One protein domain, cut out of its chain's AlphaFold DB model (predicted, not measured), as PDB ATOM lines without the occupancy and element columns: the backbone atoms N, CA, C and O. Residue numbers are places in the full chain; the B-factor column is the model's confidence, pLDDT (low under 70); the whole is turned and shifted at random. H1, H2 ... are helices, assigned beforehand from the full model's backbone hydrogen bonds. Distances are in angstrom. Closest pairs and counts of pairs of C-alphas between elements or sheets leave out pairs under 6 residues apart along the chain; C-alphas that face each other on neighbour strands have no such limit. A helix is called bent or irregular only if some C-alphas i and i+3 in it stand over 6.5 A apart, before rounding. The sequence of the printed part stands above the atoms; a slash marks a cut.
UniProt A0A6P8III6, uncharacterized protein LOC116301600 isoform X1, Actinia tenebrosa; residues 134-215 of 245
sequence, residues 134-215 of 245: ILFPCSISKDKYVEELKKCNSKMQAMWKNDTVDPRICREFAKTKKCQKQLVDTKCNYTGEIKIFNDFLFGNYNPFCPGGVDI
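AT A GLANCE: This is residues 134 to 215 of the 245 residues of the protein "uncharacterized protein LOC116301600 isoform X1" of Actinia tenebrosa (UniProt A0A6P8III6). The chain runs back and forth through three helices: H2 is in the middle, the bent H1 packs along one side of it to make a helical hairpin, and the shorter H3 is on the other side, near H2 but not in close contact with it. Past the end of H3, residues 202 to 215 form a looping stretch with no named element, running on toward the end of the domain where H2 begins. The printed part has 82 residues, with three named helices in the order H1, H2, H3 and no named strand; the class is all helix. It is only just compact, close to loose, with a radius of gyration of the C-alphas of 13.8 A, and only just elongated, spanning 38 by 25 by 17 A.

IN THESE COORDINATES: H1, residues 142 to 162, is the longest helix by residues and begins at C-alpha 142 (34.646, 33.292, 26.419). By its hydrogen bonds it was assigned as one helix, but it is bent: C-alphas 152 and 155 are 7.5 A apart. Its arms are H1a, residues 142 to 152, 15.4 A long, and H1b, residues 155 to 162, 10.6 A long. H2, residues 169 to 187, is 26.4 A long from first to last C-alpha and begins at C-alpha 169 (12.019, 47.879, 21.053). H3, residues 192 to 201, is 14.6 A long and ends at C-alpha 201 (22.749, 37.897, 11.830).

HOW THE PARTS SIT: The lines of H1a and H1b stand at a steep tilt of 65 degrees. H1a touches H2, with residues 176 to 183 of H2 alone, at a shallow tilt of 31 degrees, opposite ways; their closest C-alphas, of Cys 152 and Thr 176, are 5.3 A apart. H1b touches H2, with residues 169 to 176 of H2 alone, and forms a helical hairpin with it; their closest C-alphas, of Met 156 and Glu 172, are 5.9 A apart. H1b and H2 run opposite ways at a shallow tilt of 34 degrees, only just short of steep. H2 and H3 are near each other, with 8 pairs of C-alphas within 10 A and the closest at 8.2 A. H3 is apart from H1a and H1b. In H1a, H1b, H2 and H3 every O i to N i+4 pair is within hydrogen-bond range.

THE WHOLE: The two C-alphas farthest apart, of Asn 162 and Gly 192, are 38.8 A apart. The printed part has no cut. H1 to H2 is a short link of 6 residues, H2 to H3 a tight one of 4, and no link is long. The mean pLDDT of the printed part is 89.7, and residues 134 to 135 are under 70.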
ATOM      1  N   ILE A 134      35.210  24.085  16.200       55.50
ATOM      2  CA  ILE A 134      35.044  25.501  15.846       55.50
ATOM      3  C   ILE A 134      35.790  26.295  16.912       55.50
ATOM      4  O   ILE A 134      35.294  26.519  18.019       55.50
ATOM      5  N   LEU A 135      37.029  26.670  16.590       63.97
ATOM      6  CA  LEU A 135      37.833  27.544  17.430       63.97
ATOM      7  C   LEU A 135      37.039  28.832  17.664       63.97
ATOM      8  O   LEU A 135      36.619  29.469  16.704       63.97
ATOM      9  N   PHE A 136      36.832  29.212  18.926       77.88
ATOM     10  CA  PHE A 136      36.293  30.521  19.285       77.88
ATOM     11  C   PHE A 136      37.340  31.570  18.882       77.88
ATOM     12  O   PHE A 136      38.318  31.744  19.614       77.88
ATOM     13  N   PRO A 137      37.217  32.233  17.715       86.19
ATOM     14  CA  PRO A 137      38.342  32.895  17.070       86.19
ATOM     15  C   PRO A 137      38.435  34.339  17.563       86.19
ATOM     16  O   PRO A 137      38.553  35.274  16.774       86.19
ATOM     17  N   CYS A 138      38.293  34.533  18.873       87.81
ATOM     18  CA  CYS A 138      38.258  35.839  19.499       87.81
ATOM     19  C   CYS A 138      39.482  36.064  20.389       87.81
ATOM     20  O   CYS A 138      39.934  35.173  21.099       87.81
ATOM     21  N   SER A 139      39.984  37.295  20.379       94.56
ATOM     22  CA  SER A 139      41.109  37.788  21.186       94.56
ATOM     23  C   SER A 139      40.782  37.973  22.673       94.56
ATOM     24  O   SER A 139      41.675  38.251  23.468       94.56
ATOM     25  N   ILE A 140      39.511  37.842  23.062       92.56
ATOM     26  CA  ILE A 140      39.054  37.906  24.457       92.56
ATOM     27  C   ILE A 140      38.576  36.531  24.923       92.56
ATOM     28  O   ILE A 140      38.173  35.703  24.107       92.56
ATOM     29  N   SER A 141      38.576  36.293  26.238       90.00
ATOM     30  CA  SER A 141      38.058  35.042  26.801       90.00
ATOM     31  C   SER A 141      36.554  34.875  26.542       90.00
ATOM     32  O   SER A 141      35.821  35.856  26.376       90.00
ATOM     33  N   LYS A 142      36.077  33.621  26.554       84.75
ATOM     34  CA  LYS A 142      34.646  33.292  26.419       84.75
ATOM     35  C   LYS A 142      33.796  34.034  27.459       84.75
ATOM     36  O   LYS A 142      32.804  34.661  27.095       84.75
ATOM     37  N   ASP A 143      34.216  34.029  28.723       85.94
ATOM     38  CA  ASP A 143      33.485  34.695  29.809       85.94
ATOM     39  C   ASP A 143      33.401  36.203  29.594       85.94
ATOM     40  O   ASP A 143      32.330  36.798  29.739       85.94
ATOM     41  N   LYS A 144      34.508  36.821  29.160       91.38
ATOM     42  CA  LYS A 144      34.531  38.249  28.855       91.38
ATOM     43  C   LYS A 144      33.623  38.581  27.676       91.38
ATOM     44  O   LYS A 144      32.885  39.558  27.726       91.38
ATOM     45  N   TYR A 145      33.622  37.754  26.636       87.75
ATOM     46  CA  TYR A 145      32.714  37.918  25.504       87.75
ATOM     47  C   TYR A 145      31.243  37.831  25.932       87.75
ATOM     48  O   TYR A 145      30.437  38.673  25.537       87.75
ATOM     49  N   VAL A 146      30.890  36.867  26.790       84.88
ATOM     50  CA  VAL A 146      29.537  36.743  27.357       84.88
ATOM     51  C   VAL A 146      29.168  37.971  28.198       84.88
ATOM     52  O   VAL A 146      28.045  38.465  28.092       84.88
ATOM     53  N   GLU A 147      30.089  38.492  29.008       88.50
ATOM     54  CA  GLU A 147      29.888  39.722  29.786       88.50
ATOM     55  C   GLU A 147      29.599  40.931  28.876       88.50
ATOM     56  O   GLU A 147      28.633  41.662  29.102       88.50
ATOM     57  N   GLU A 148      30.382  41.121  27.812       91.50
ATOM     58  CA  GLU A 148      30.187  42.222  26.858       91.50
ATOM     59  C   GLU A 148      28.884  42.064  26.051       91.50
ATOM     60  O   GLU A 148      28.138  43.031  25.868       91.50
ATOM     61  N   LEU A 149      28.518  40.838  25.658       87.56
ATOM     62  CA  LEU A 149      27.210  40.571  25.053       87.56
ATOM     63  C   LEU A 149      26.056  40.912  26.003       87.56
ATOM     64  O   LEU A 149      25.052  41.486  25.566       87.56
ATOM     65  N   LYS A 150      26.166  40.583  27.297       87.31
ATOM     66  CA  LYS A 150      25.155  40.956  28.302       87.31
ATOM     67  C   LYS A 150      24.990  42.473  28.367       87.31
ATOM     68  O   LYS A 150      23.854  42.947  28.379       87.31
ATOM     69  N   LYS A 151      26.086  43.240  28.318       92.62
ATOM     70  CA  LYS A 151      26.034  44.713  28.280       92.62
ATOM     71  C   LYS A 151      25.258  45.216  27.065       92.62
ATOM     72  O   LYS A 151      24.315  45.984  27.250       92.62
ATOM     73  N   CYS A 152      25.562  44.714  25.863       92.75
ATOM     74  CA  CYS A 152      24.847  45.092  24.635       92.75
ATOM     75  C   CYS A 152      23.336  44.792  24.684       92.75
ATOM     76  O   CYS A 152      22.539  45.512  24.079       92.75
ATOM     77  N   ASN A 153      22.936  43.721  25.374       88.62
ATOM     78  CA  ASN A 153      21.545  43.266  25.436       88.62
ATOM     79  C   ASN A 153      20.735  43.907  26.569       88.62
ATOM     80  O   ASN A 153      19.528  44.083  26.417       88.62
ATOM     81  N   SER A 154      21.378  44.228  27.696       89.94
ATOM     82  CA  SER A 154      20.749  44.554  28.988       89.94
ATOM     83  C   SER A 154      19.522  45.466  28.885       89.94
ATOM     84  O   SER A 154      18.439  45.118  29.356       89.94
ATOM     85  N   LYS A 155      19.664  46.603  28.200       93.69
ATOM     86  CA  LYS A 155      18.595  47.587  28.033       93.69
ATOM     87  C   LYS A 155      17.416  47.063  27.215       93.69
ATOM     88  O   LYS A 155      16.272  47.255  27.614       93.69
ATOM     89  N   MET A 156      17.681  46.374  26.106       91.44
ATOM     90  CA  MET A 156      16.626  45.780  25.284       91.44
ATOM     91  C   MET A 156      15.889  44.669  26.046       91.44
ATOM     92  O   MET A 156      14.662  44.624  25.993       91.44
ATOM     93  N   GLN A 157      16.600  43.854  26.840       88.94
ATOM     94  CA  GLN A 157      15.945  42.841  27.682       88.94
ATOM     95  C   GLN A 157      15.053  43.481  28.747       88.94
ATOM     96  O   GLN A 157      13.954  42.993  28.991       88.94
ATOM     97  N   ALA A 158      15.511  44.565  29.382       91.56
ATOM     98  CA  ALA A 158      14.719  45.286  30.375       91.56
ATOM     99  C   ALA A 158      13.436  45.862  29.758       91.56
ATOM    100  O   ALA A 158      12.362  45.708  30.334       91.56
ATOM    101  N   MET A 159      13.530  46.450  28.560       92.19
ATOM    102  CA  MET A 159      12.362  46.942  27.822       92.19
ATOM    103  C   MET A 159      11.389  45.811  27.485       92.19
ATOM    104  O   MET A 159      10.208  45.926  27.784       92.19
ATOM    105  N   TRP A 160      11.889  44.701  26.935       89.38
ATOM    106  CA  TRP A 160      11.066  43.549  26.563       89.38
ATOM    107  C   TRP A 160      10.358  42.908  27.761       89.38
ATOM    108  O   TRP A 160       9.179  42.583  27.674       89.38
ATOM    109  N   LYS A 161      11.057  42.760  28.893       87.12
ATOM    110  CA  LYS A 161      10.471  42.243  30.139       87.12
ATOM    111  C   LYS A 161       9.387  43.161  30.701       87.12
ATOM    112  O   LYS A 161       8.427  42.665  31.277       87.12
ATOM    113  N   ASN A 162       9.562  44.475  30.568       91.81
ATOM    114  CA  ASN A 162       8.617  45.459  31.082       91.81
ATOM    115  C   ASN A 162       7.363  45.574  30.204       91.81
ATOM    116  O   ASN A 162       6.250  45.592  30.719       91.81
ATOM    117  N   ASP A 163       7.544  45.670  28.887       91.88
ATOM    118  CA  ASP A 163       6.452  45.786  27.925       91.88
ATOM    119  C   ASP A 163       6.874  45.226  26.561       91.88
ATOM    120  O   ASP A 163       7.616  45.861  25.811       91.88
ATOM    121  N   THR A 164       6.378  44.037  26.208       90.19
ATOM    122  CA  THR A 164       6.731  43.373  24.945       90.19
ATOM    123  C   THR A 164       6.261  44.145  23.710       90.19
ATOM    124  O   THR A 164       6.819  43.937  22.632       90.19
ATOM    125  N   VAL A 165       5.282  45.053  23.840       93.06
ATOM    126  CA  VAL A 165       4.765  45.876  22.730       93.06
ATOM    127  C   VAL A 165       5.335  47.290  22.692       93.06
ATOM    128  O   VAL A 165       4.881  48.091  21.874       93.06
ATOM    129  N   ASP A 166       6.339  47.609  23.516       94.25
ATOM    130  CA  ASP A 166       6.943  48.940  23.513       94.25
ATOM    131  C   ASP A 166       7.485  49.270  22.101       94.25
ATOM    132  O   ASP A 166       8.400  48.598  21.601       94.25
ATOM    133  N   PRO A 167       6.970  50.326  21.436       92.94
ATOM    134  CA  PRO A 167       7.333  50.652  20.055       92.94
ATOM    135  C   PRO A 167       8.817  51.016  19.897       92.94
ATOM    136  O   PRO A 167       9.357  51.017  18.787       92.94
ATOM    137  N   ARG A 168       9.517  51.316  20.997       95.25
ATOM    138  CA  ARG A 168      10.952  51.612  21.005       95.25
ATOM    139  C   ARG A 168      11.811  50.349  20.874       95.25
ATOM    140  O   ARG A 168      12.986  50.487  20.530       95.25
ATOM    141  N   ILE A 169      11.265  49.147  21.094       93.81
ATOM    142  CA  ILE A 169      12.019  47.879  21.053       93.81
ATOM    143  C   ILE A 169      12.635  47.629  19.678       93.81
ATOM    144  O   ILE A 169      13.805  47.269  19.608       93.81
ATOM    145  N   CYS A 170      11.912  47.915  18.590       94.00
ATOM    146  CA  CYS A 170      12.447  47.852  17.225       94.00
ATOM    147  C   CYS A 170      13.772  48.628  17.088       94.00
ATOM    148  O   CYS A 170      14.785  48.086  16.643       94.00
ATOM    149  N   ARG A 171      13.794  49.889  17.546       95.25
ATOM    150  CA  ARG A 171      14.986  50.749  17.491       95.25
ATOM    151  C   ARG A 171      16.079  50.281  18.447       95.25
ATOM    152  O   ARG A 171      17.257  50.366  18.111       95.25
ATOM    153  N   GLU A 172      15.711  49.852  19.649       95.06
ATOM    154  CA  GLU A 172      16.693  49.412  20.637       95.06
ATOM    155  C   GLU A 172      17.377  48.112  20.205       95.06
ATOM    156  O   GLU A 172      18.594  48.003  20.307       95.06
ATOM    157  N   PHE A 173      16.634  47.187  19.602       92.81
ATOM    158  CA  PHE A 173      17.185  45.968  19.024       92.81
ATOM    159  C   PHE A 173      18.212  46.250  17.920       92.81
ATOM    160  O   PHE A 173      19.281  45.642  17.901       92.81
ATOM    161  N   ALA A 174      17.947  47.224  17.042       93.50
ATOM    162  CA  ALA A 174      18.913  47.650  16.027       93.50
ATOM    163  C   ALA A 174      20.233  48.141  16.657       93.50
ATOM    164  O   ALA A 174      21.324  47.805  16.188       93.50
ATOM    165  N   LYS A 175      20.160  48.892  17.767       94.94
ATOM    166  CA  LYS A 175      21.353  49.317  18.525       94.94
ATOM    167  C   LYS A 175      22.062  48.140  19.183       94.94
ATOM    168  O   LYS A 175      23.288  48.085  19.138       94.94
ATOM    169  N   THR A 176      21.313  47.204  19.764       92.19
ATOM    170  CA  THR A 176      21.861  45.980  20.356       92.19
ATOM    171  C   THR A 176      22.626  45.171  19.311       92.19
ATOM    172  O   THR A 176      23.792  44.862  19.548       92.19
ATOM    173  N   LYS A 177      22.051  44.927  18.124       92.19
ATOM    174  CA  LYS A 177      22.758  44.274  17.008       92.19
ATOM    175  C   LYS A 177      24.030  45.022  16.621       92.19
ATOM    176  O   LYS A 177      25.071  44.398  16.460       92.19
ATOM    177  N   LYS A 178      23.976  46.356  16.514       93.75
ATOM    178  CA  LYS A 178      25.158  47.176  16.201       93.75
ATOM    179  C   LYS A 178      26.259  47.028  17.259       93.75
ATOM    180  O   LYS A 178      27.417  46.867  16.892       93.75
ATOM    181  N   CYS A 179      25.906  47.043  18.545       95.06
ATOM    182  CA  CYS A 179      26.839  46.827  19.655       95.06
ATOM    183  C   CYS A 179      27.486  45.435  19.587       95.06
ATOM    184  O   CYS A 179      28.707  45.309  19.648       95.06
ATOM    185  N   GLN A 180      26.676  44.391  19.386       92.12
ATOM    186  CA  GLN A 180      27.164  43.017  19.256       92.12
ATOM    187  C   GLN A 180      28.061  42.845  18.026       92.12
ATOM    188  O   GLN A 180      29.125  42.241  18.131       92.12
ATOM    189  N   LYS A 181      27.678  43.427  16.884       92.00
ATOM    190  CA  LYS A 181      28.500  43.431  15.672       92.00
ATOM    191  C   LYS A 181      29.848  44.094  15.920       92.00
ATOM    192  O   LYS A 181      30.862  43.529  15.548       92.00
ATOM    193  N   GLN A 182      29.878  45.252  16.580       95.44
ATOM    194  CA  GLN A 182      31.135  45.920  16.926       95.44
ATOM    195  C   GLN A 182      32.018  45.046  17.820       95.44
ATOM    196  O   GLN A 182      33.224  44.975  17.599       95.44
ATOM    197  N   LEU A 183      31.442  44.350  18.804       92.38
ATOM    198  CA  LEU A 183      32.187  43.395  19.623       92.38
ATOM    199  C   LEU A 183      32.780  42.268  18.765       92.38
ATOM    200  O   LEU A 183      33.965  41.973  18.891       92.38
ATOM    201  N   VAL A 184      31.980  41.671  17.876       90.94
ATOM    202  CA  VAL A 184      32.427  40.604  16.969       90.94
ATOM    203  C   VAL A 184      33.516  41.101  16.021       90.94
ATOM    204  O   VAL A 184      34.585  40.507  15.989       90.94
ATOM    205  N   ASP A 185      33.290  42.208  15.318       92.19
ATOM    206  CA  ASP A 185      34.222  42.757  14.327       92.19
ATOM    207  C   ASP A 185      35.558  43.186  14.958       92.19
ATOM    208  O   ASP A 185      36.600  43.121  14.313       92.19
ATOM    209  N   THR A 186      35.547  43.644  16.216       96.25
ATOM    210  CA  THR A 186      36.766  44.121  16.895       96.25
ATOM    211  C   THR A 186      37.508  43.031  17.647       96.25
ATOM    212  O   THR A 186      38.721  43.139  17.832       96.25
ATOM    213  N   LYS A 187      36.798  42.022  18.159       95.81
ATOM    214  CA  LYS A 187      37.391  41.006  19.030       95.81
ATOM    215  C   LYS A 187      37.539  39.659  18.363       95.81
ATOM    216  O   LYS A 187      38.335  38.889  18.882       95.81
ATOM    217  N   CYS A 188      36.843  39.381  17.268       90.56
ATOM    218  CA  CYS A 188      36.810  38.070  16.638       90.56
ATOM    219  C   CYS A 188      37.228  38.125  15.167       90.56
ATOM    220  O   CYS A 188      36.896  39.060  14.448       90.56
ATOM    221  N   ASN A 189      37.917  37.083  14.711       91.44
ATOM    222  CA  ASN A 189      38.340  36.913  13.325       91.44
ATOM    223  C   ASN A 189      37.611  35.723  12.690       91.44
ATOM    224  O   ASN A 189      38.193  34.669  12.441       91.44
ATOM    225  N   TYR A 190      36.300  35.867  12.494       86.31
ATOM    226  CA  TYR A 190      35.508  34.854  11.800       86.31
ATOM    227  C   TYR A 190      35.764  34.899  10.290       86.31
ATOM    228  O   TYR A 190      35.748  35.970   9.682       86.31
ATOM    229  N   THR A 191      35.915  33.729   9.672       85.88
ATOM    230  CA  THR A 191      36.135  33.560   8.227       85.88
ATOM    231  C   THR A 191      35.084  32.624   7.612       85.88
ATOM    232  O   THR A 191      34.233  32.073   8.318       85.88
ATOM    233  N   GLY A 192      35.090  32.491   6.280       86.69
ATOM    234  CA  GLY A 192      34.246  31.541   5.544       86.69
ATOM    235  C   GLY A 192      32.736  31.695   5.779       86.69
ATOM    236  O   GLY A 192      32.220  32.801   5.957       86.69
ATOM    237  N   GLU A 193      32.028  30.564   5.801       80.25
ATOM    238  CA  GLU A 193      30.573  30.486   6.001       80.25
ATOM    239  C   GLU A 193      30.115  31.086   7.343       80.25
ATOM    240  O   GLU A 193      29.037  31.679   7.425       80.25
ATOM    241  N   ILE A 194      30.950  31.021   8.388       81.25
ATOM    242  CA  ILE A 194      30.646  31.627   9.693       81.25
ATOM    243  C   ILE A 194      30.611  33.155   9.588       81.25
ATOM    244  O   ILE A 194      29.715  33.800  10.140       81.25
ATOM    245  N   LYS A 195      31.560  33.754   8.858       87.94
ATOM    246  CA  LYS A 195      31.544  35.199   8.603       87.94
ATOM    247  C   LYS A 195      30.275  35.604   7.854       87.94
ATOM    248  O   LYS A 195      29.613  36.557   8.257       87.94
ATOM    249  N   ILE A 196      29.916  34.857   6.810       88.25
ATOM    250  CA  ILE A 196      28.706  35.106   6.016       88.25
ATOM    251  C   ILE A 196      27.456  35.030   6.902       88.25
ATOM    252  O   ILE A 196      26.582  35.894   6.833       88.25
ATOM    253  N   PHE A 197      27.376  34.026   7.775       83.12
ATOM    254  CA  PHE A 197      26.266  33.894   8.711       83.12
ATOM    255  C   PHE A 197      26.196  35.056   9.712       83.12
ATOM    256  O   PHE A 197      25.113  35.587   9.953       83.12
ATOM    257  N   ASN A 198      27.334  35.506  10.249       85.31
ATOM    258  CA  ASN A 198      27.394  36.693  11.107       85.31
ATOM    259  C   ASN A 198      26.939  37.962  10.370       85.31
ATOM    260  O   ASN A 198      26.193  38.763  10.935       85.31
ATOM    261  N   ASP A 199      27.332  38.134   9.107       89.00
ATOM    262  CA  ASP A 199      26.892  39.264   8.284       89.00
ATOM    263  C   ASP A 199      25.363  39.255   8.096       89.00
ATOM    264  O   ASP A 199      24.727  40.309   8.124       89.00
ATOM    265  N   PHE A 200      24.744  38.072   7.996       88.00
ATOM    266  CA  PHE A 200      23.286  37.947   8.007       88.00
ATOM    267  C   PHE A 200      22.668  38.250   9.377       88.00
ATOM    268  O   PHE A 200      21.701  39.011   9.447       88.00
ATOM    269  N   LEU A 201      23.233  37.703  10.459       85.88
ATOM    270  CA  LEU A 201      22.749  37.897  11.830       85.88
ATOM    271  C   LEU A 201      22.697  39.379  12.221       85.88
ATOM    272  O   LEU A 201      21.734  39.829  12.847       85.88
ATOM    273  N   PHE A 202      23.720  40.135  11.823       89.62
ATOM    274  CA  PHE A 202      23.842  41.567  12.088       89.62
ATOM    275  C   PHE A 202      23.369  42.452  10.927       89.62
ATOM    276  O   PHE A 202      23.573  43.666  10.963       89.62
ATOM    277  N   GLY A 203      22.732  41.858   9.915       90.94
ATOM    278  CA  GLY A 203      22.142  42.568   8.787       90.94
ATOM    279  C   GLY A 203      20.891  43.365   9.168       90.94
ATOM    280  O   GLY A 203      20.600  43.620  10.338       90.94
ATOM    281  N   ASN A 204      20.105  43.748   8.163       93.69
ATOM    282  CA  ASN A 204      18.930  44.608   8.333       93.69
ATOM    283  C   ASN A 204      17.685  43.899   8.893       93.69
ATOM    284  O   ASN A 204      16.714  44.572   9.216       93.69
ATOM    285  N   TYR A 205      17.672  42.572   9.019       93.31
ATOM    286  CA  TYR A 205      16.524  41.845   9.567       93.31
ATOM    287  C   TYR A 205      16.272  42.205  11.038       93.31
ATOM    288  O   TYR A 205      17.185  42.168  11.867       93.31
ATOM    289  N   ASN A 206      15.024  42.508  11.378       93.38
ATOM    290  CA  ASN A 206      14.606  42.852  12.729       93.38
ATOM    291  C   ASN A 206      13.155  42.408  12.973       93.38
ATOM    292  O   ASN A 206      12.230  43.066  12.496       93.38
ATOM    293  N   PRO A 207      12.927  41.331  13.745       91.62
ATOM    294  CA  PRO A 207      11.586  40.789  13.951       91.62
ATOM    295  C   PRO A 207      10.696  41.672  14.835       91.62
ATOM    296  O   PRO A 207       9.504  41.404  14.944       91.62
ATOM    297  N   PHE A 208      11.255  42.705  15.472       92.38
ATOM    298  CA  PHE A 208      10.515  43.644  16.314       92.38
ATOM    299  C   PHE A 208       9.978  44.846  15.526       92.38
ATOM    300  O   PHE A 208       9.209  45.634  16.075       92.38
ATOM    301  N   CYS A 209      10.389  45.017  14.267       93.25
ATOM    302  CA  CYS A 209       9.976  46.131  13.421       93.25
ATOM    303  C   CYS A 209       8.860  45.735  12.440       93.25
ATOM    304  O   CYS A 209       8.823  44.592  11.971       93.25
ATOM    305  N   PRO A 210       7.987  46.682  12.043       90.62
ATOM    306  CA  PRO A 210       7.075  46.480  10.921       90.62
ATOM    307  C   PRO A 210       7.839  46.067   9.656       90.62
ATOM    308  O   PRO A 210       8.838  46.684   9.298       90.62
ATOM    309  N   GLY A 211       7.386  45.003   8.990       90.00
ATOM    310  CA  GLY A 211       8.054  44.470   7.796       90.00
ATOM    311  C   GLY A 211       9.320  43.649   8.071       90.00
ATOM    312  O   GLY A 211       9.961  43.210   7.121       90.00
ATOM    313  N   GLY A 212       9.679  43.406   9.337       90.88
ATOM    314  CA  GLY A 212      10.799  42.528   9.686       90.88
ATOM    315  C   GLY A 212      12.177  43.117   9.374       90.88
ATOM    316  O   GLY A 212      13.147  42.366   9.268       90.88
ATOM    317  N   VAL A 213      12.274  44.437   9.198       93.44
ATOM    318  CA  VAL A 213      13.508  45.143   8.833       93.44
ATOM    319  C   VAL A 213      13.750  46.327   9.758       93.44
ATOM    320  O   VAL A 213      12.806  46.978  10.198       93.44
ATOM    321  N   ASP A 214      15.016  46.610  10.059       91.19
ATOM    322  CA  ASP A 214      15.396  47.802  10.806       91.19
ATOM    323  C   ASP A 214      14.800  49.034  10.133       91.19
ATOM    324  O   ASP A 214      14.920  49.224   8.920       91.19
ATOM    325  N   ILE A 215      14.206  49.911  10.940       85.75
ATOM    326  CA  ILE A 215      13.882  51.249  10.469       85.75
ATOM    327  C   ILE A 215      15.227  51.897  10.166       85.75
ATOM    328  O   ILE A 215      15.976  52.240  11.087       85.75
TER     329      ILE A 215